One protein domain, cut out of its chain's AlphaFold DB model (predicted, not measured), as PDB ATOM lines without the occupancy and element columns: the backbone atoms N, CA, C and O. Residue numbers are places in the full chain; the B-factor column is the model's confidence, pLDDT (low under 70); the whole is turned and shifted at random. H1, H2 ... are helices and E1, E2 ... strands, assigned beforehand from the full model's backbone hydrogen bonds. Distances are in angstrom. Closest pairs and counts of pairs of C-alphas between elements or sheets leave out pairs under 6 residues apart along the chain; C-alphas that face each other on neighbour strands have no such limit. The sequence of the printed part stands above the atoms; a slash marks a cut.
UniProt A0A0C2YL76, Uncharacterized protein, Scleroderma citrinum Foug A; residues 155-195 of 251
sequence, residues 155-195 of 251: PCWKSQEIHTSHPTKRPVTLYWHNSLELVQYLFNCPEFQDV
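This is residues 155 to 195 of the 251 residues of an uncharacterized protein of Scleroderma citrinum Foug A (UniProt A0A0C2YL76). A thin rod: a hairpin of two strands, E1 and E2, makes one half, and a single helix, H1, follows it lengthwise. The turn, residues 165 to 170, sticks out at one end and residues 187 to 195 at the other. The 41 printed residues hold E1, E2 and H1 in that order, an antiparallel sheet E1 - E2, mixed in class, with under half in named elements. It is extended, radius of gyration of the C-alphas 16.1 A, spanning 49 by 15 by 14 A.

Look first at E1, residues 158 to 162, and E2, residues 172 to 176, antiparallel at 149 degrees. There N 158 and O 176 are 2.8 A apart, within hydrogen-bond range. H1, residues 179 to 187, is apart from E1; its O i to N i+4 pairs are each within range.

Find C-alpha 158 at (114.934, 118.577, 167.120); E1 runs 12.7 A. E2 measures 12.9 A. H1 runs 12.1 A to C-alpha 187 at (130.122, 112.202, 179.195).

The C-alphas farthest apart, Pro 167 and Asp 194, are 49.4 A apart. The printed part has no cut; no link is long. No printed residue is under 70 in pLDDT.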
ATOM      1  N   PRO A 155     120.355 118.247 175.979       83.50
ATOM      2  CA  PRO A 155     120.137 118.154 174.540       83.50
ATOM      3  C   PRO A 155     118.640 118.216 174.230       83.50
ATOM      4  O   PRO A 155     117.841 117.496 174.835       83.50
ATOM      5  N   CYS A 156     118.247 119.130 173.346       82.81
ATOM      6  CA  CYS A 156     116.846 119.331 173.002       82.81
ATOM      7  C   CYS A 156     116.442 118.441 171.822       82.81
ATOM      8  O   CYS A 156     117.209 118.239 170.877       82.81
ATOM      9  N   TRP A 157     115.206 117.939 171.864       83.88
ATOM     10  CA  TRP A 157     114.604 117.274 170.713       83.88
ATOM     11  C   TRP A 157     114.508 118.260 169.546       83.88
ATOM     12  O   TRP A 157     113.957 119.351 169.690       83.88
ATOM     13  N   LYS A 158     115.019 117.851 168.387       87.19
ATOM     14  CA  LYS A 158     114.934 118.577 167.120       87.19
ATOM     15  C   LYS A 158     113.872 117.898 166.261       87.19
ATOM     16  O   LYS A 158     113.800 116.670 166.219       87.19
ATOM     17  N   SER A 159     113.036 118.691 165.601       90.31
ATOM     18  CA  SER A 159     111.987 118.220 164.697       90.31
ATOM     19  C   SER A 159     112.219 118.766 163.292       90.31
ATOM     20  O   SER A 159     112.572 119.932 163.119       90.31
ATOM     21  N   GLN A 160     112.034 117.925 162.280       91.38
ATOM     22  CA  GLN A 160     112.126 118.318 160.876       91.38
ATOM     23  C   GLN A 160     111.064 117.582 160.063       91.38
ATOM     24  O   GLN A 160     110.941 116.364 160.166       91.38
ATOM     25  N   GLU A 161     110.319 118.301 159.229       92.25
ATOM     26  CA  GLU A 161     109.420 117.670 158.262       92.25
ATOM     27  C   GLU A 161     110.229 117.029 157.124       92.25
ATOM     28  O   GLU A 161     111.098 117.661 156.518       92.25
ATOM     29  N   ILE A 162     109.954 115.756 156.845       91.62
ATOM     30  CA  ILE A 162     110.519 115.015 155.720       91.62
ATOM     31  C   ILE A 162     109.518 115.040 154.570       91.62
ATOM     32  O   ILE A 162     108.382 114.577 154.697       91.62
ATOM     33  N   HIS A 163     109.970 115.507 153.408       86.00
ATOM     34  CA  HIS A 163     109.227 115.357 152.165       86.00
ATOM     35  C   HIS A 163     109.366 113.926 151.634       86.00
ATOM     36  O   HIS A 163     110.445 113.498 151.225       86.00
ATOM     37  N   THR A 164     108.261 113.185 151.632       84.69
ATOM     38  CA  THR A 164     108.164 111.857 151.023       84.69
ATOM     39  C   THR A 164     107.820 111.962 149.536       84.69
ATOM     40  O   THR A 164     106.995 112.781 149.139       84.69
ATOM     41  N   SER A 165     108.385 111.081 148.704       87.44
ATOM     42  CA  SER A 165     108.093 111.026 147.257       87.44
ATOM     43  C   SER A 165     106.635 110.678 146.926       87.44
ATOM     44  O   SER A 165     106.186 110.882 145.800       87.44
ATOM     45  N   HIS A 166     105.893 110.138 147.896       83.94
ATOM     46  CA  HIS A 166     104.459 109.880 147.806       83.94
ATOM     47  C   HIS A 166     103.697 110.836 148.736       83.94
ATOM     48  O   HIS A 166     104.155 111.061 149.862       83.94
ATOM     49  N   PRO A 167     102.544 111.384 148.309       79.88
ATOM     50  CA  PRO A 167     101.777 112.329 149.111       79.88
ATOM     51  C   PRO A 167     101.122 111.627 150.308       79.88
ATOM     52  O   PRO A 167     100.244 110.776 150.150       79.88
ATOM     53  N   THR A 168     101.525 112.006 151.518       84.94
ATOM     54  CA  THR A 168     100.885 111.587 152.768       84.94
ATOM     55  C   THR A 168      99.781 112.573 153.165       84.94
ATOM     56  O   THR A 168      99.862 113.766 152.887       84.94
ATOM     57  N   LYS A 169      98.732 112.097 153.853       85.69
ATOM     58  CA  LYS A 169      97.620 112.959 154.323       85.69
ATOM     59  C   LYS A 169      98.028 113.976 155.402       85.69
ATOM     60  O   LYS A 169      97.278 114.908 155.672       85.69
ATOM     61  N   ARG A 170      99.169 113.757 156.060       80.88
ATOM     62  CA  ARG A 170      99.772 114.614 157.092       80.88
ATOM     63  C   ARG A 170     101.291 114.639 156.847       80.88
ATOM     64  O   ARG A 170     101.805 113.621 156.369       80.88
ATOM     65  N   PRO A 171     102.001 115.745 157.131       83.50
ATOM     66  CA  PRO A 171     103.458 115.787 157.018       83.50
ATOM     67  C   PRO A 171     104.100 114.750 157.948       83.50
ATOM     68  O   PRO A 171     103.574 114.454 159.023       83.50
ATOM     69  N   VAL A 172     105.228 114.180 157.521       89.00
ATOM     70  CA  VAL A 172     105.997 113.221 158.322       89.00
ATOM     71  C   VAL A 172     107.087 113.983 159.065       89.00
ATOM     72  O   VAL A 172     108.047 114.441 158.451       89.00
ATOM     73  N   THR A 173     106.958 114.111 160.383       91.19
ATOM     74  CA  THR A 173     107.951 114.801 161.219       91.19
ATOM     75  C   THR A 173     108.963 113.809 161.786       91.19
ATOM     76  O   THR A 173     108.607 112.926 162.566       91.19
ATOM     77  N   LEU A 174     110.237 113.966 161.426       90.19
ATOM     78  CA  LEU A 174     111.353 113.281 162.069       90.19
ATOM     79  C   LEU A 174     111.725 114.007 163.360       90.19
ATOM     80  O   LEU A 174     112.080 115.186 163.330       90.19
ATOM     81  N   TYR A 175     111.722 113.273 164.468       90.94
ATOM     82  CA  TYR A 175     112.241 113.725 165.755       90.94
ATOM     83  C   TYR A 175     113.602 113.077 166.016       90.94
ATOM     84  O   TYR A 175     113.739 111.859 165.917       90.94
ATOM     85  N   TRP A 176     114.609 113.883 166.343       88.75
ATOM     86  CA  TRP A 176     115.983 113.427 166.562       88.75
ATOM     87  C   TRP A 176     116.707 114.277 167.615       88.75
ATOM     88  O   TRP A 176     116.297 115.394 167.925       88.75
ATOM     89  N   HIS A 177     117.798 113.749 168.167       89.75
ATOM     90  CA  HIS A 177     118.759 114.496 168.989       89.75
ATOM     91  C   HIS A 177     120.054 114.672 168.212       89.75
ATOM     92  O   HIS A 177     120.462 113.756 167.499       89.75
ATOM     93  N   ASN A 178     120.747 115.798 168.394       89.00
ATOM     94  CA  ASN A 178     122.120 115.889 167.906       89.00
ATOM     95  C   ASN A 178     122.985 114.906 168.703       89.00
ATOM     96  O   ASN A 178     123.195 115.084 169.901       89.00
ATOM     97  N   SER A 179     123.475 113.868 168.025       87.25
ATOM     98  CA  SER A 179     124.268 112.801 168.631       87.25
ATOM     99  C   SER A 179     125.536 113.323 169.300       87.25
ATOM    100  O   SER A 179     125.904 112.811 170.352       87.25
ATOM    101  N   LEU A 180     126.167 114.372 168.761       88.25
ATOM    102  CA  LEU A 180     127.360 114.969 169.361       88.25
ATOM    103  C   LEU A 180     127.034 115.721 170.660       88.25
ATOM    104  O   LEU A 180     127.723 115.525 171.655       88.25
ATOM    105  N   GLU A 181     125.964 116.526 170.670       87.12
ATOM    106  CA  GLU A 181     125.474 117.208 171.884       87.12
ATOM    107  C   GLU A 181     125.060 116.183 172.954       87.12
ATOM    108  O   GLU A 181     125.358 116.359 174.132       87.12
ATOM    109  N   LEU A 182     124.410 115.085 172.547       87.56
ATOM    110  CA  LEU A 182     123.973 114.017 173.446       87.56
ATOM    111  C   LEU A 182     125.147 113.238 174.048       87.56
ATOM    112  O   LEU A 182     125.162 113.012 175.254       87.56
ATOM    113  N   VAL A 183     126.142 112.874 173.237       87.50
ATOM    114  CA  VAL A 183     127.378 112.233 173.711       87.50
ATOM    115  C   VAL A 183     128.126 113.168 174.661       87.50
ATOM    116  O   VAL A 183     128.445 112.764 175.773       87.50
ATOM    117  N   GLN A 184     128.333 114.435 174.291       85.81
ATOM    118  CA  GLN A 184     128.968 115.417 175.175       85.81
ATOM    119  C   GLN A 184     128.208 115.585 176.496       85.81
ATOM    120  O   GLN A 184     128.833 115.654 177.548       85.81
ATOM    121  N   TYR A 185     126.875 115.621 176.467       86.56
ATOM    122  CA  TYR A 185     126.062 115.692 177.677       86.56
ATOM    123  C   TYR A 185     126.246 114.452 178.566       86.56
ATOM    124  O   TYR A 185     126.565 114.606 179.741       86.56
ATOM    125  N   LEU A 186     126.131 113.242 178.005       85.56
ATOM    126  CA  LEU A 186     126.299 111.980 178.740       85.56
ATOM    127  C   LEU A 186     127.682 111.870 179.399       85.56
ATOM    128  O   LEU A 186     127.770 111.523 180.573       85.56
ATOM    129  N   PHE A 187     128.747 112.230 178.680       82.62
ATOM    130  CA  PHE A 187     130.122 112.202 179.195       82.62
ATOM    131  C   PHE A 187     130.376 113.225 180.319       82.62
ATOM    132  O   PHE A 187     131.297 113.038 181.109       82.62
ATOM    133  N   ASN A 188     129.572 114.291 180.408       83.25
ATOM    134  CA  ASN A 188     129.662 115.308 181.461       83.25
ATOM    135  C   ASN A 188     128.670 115.083 182.622       83.25
ATOM    136  O   ASN A 188     128.632 115.895 183.546       83.25
ATOM    137  N   CYS A 189     127.857 114.021 182.596       81.81
ATOM    138  CA  CYS A 189     126.933 113.687 183.681       81.81
ATOM    139  C   CYS A 189     127.664 112.937 184.814       81.81
ATOM    140  O   CYS A 189     128.111 111.806 184.589       81.81
ATOM    141  N   PRO A 190     127.759 113.500 186.040       80.44
ATOM    142  CA  PRO A 190     128.464 112.858 187.155       80.44
ATOM    143  C   PRO A 190     127.910 111.475 187.519       80.44
ATOM    144  O   PRO A 190     128.655 110.612 187.967       80.44
ATOM    145  N   GLU A 191     126.616 111.238 187.289       77.44
ATOM    146  CA  GLU A 191     125.935 109.973 187.586       77.44
ATOM    147  C   GLU A 191     126.488 108.780 186.793       77.44
ATOM    148  O   GLU A 191     126.314 107.635 187.207       77.44
ATOM    149  N   PHE A 192     127.147 109.038 185.661       79.44
ATOM    150  CA  PHE A 192     127.717 108.011 184.792       79.44
ATOM    151  C   PHE A 192     129.247 107.921 184.890       79.44
ATOM    152  O   PHE A 192     129.831 107.018 184.293       79.44
ATOM    153  N   GLN A 193     129.903 108.813 185.642       78.50
ATOM    154  CA  GLN A 193     131.365 108.925 185.683       78.50
ATOM    155  C   GLN A 193     132.058 107.629 186.140       78.50
ATOM    156  O   GLN A 193     133.071 107.252 185.558       78.50
ATOM    157  N   ASP A 194     131.479 106.929 187.118       79.94
ATOM    158  CA  ASP A 194     131.998 105.657 187.648       79.94
ATOM    159  C   ASP A 194     131.428 104.413 186.929       79.94
ATOM    160  O   ASP A 194     131.805 103.285 187.246       79.94
ATOM    161  N   VAL A 195     130.493 104.600 185.988       82.19
ATOM    162  CA  VAL A 195     129.783 103.517 185.274       82.19
ATOM    163  C   VAL A 195     130.258 103.385 183.824       82.19
ATOM    164  O   VAL A 195     130.192 102.301 183.252       82.19
TER     165      VAL A 195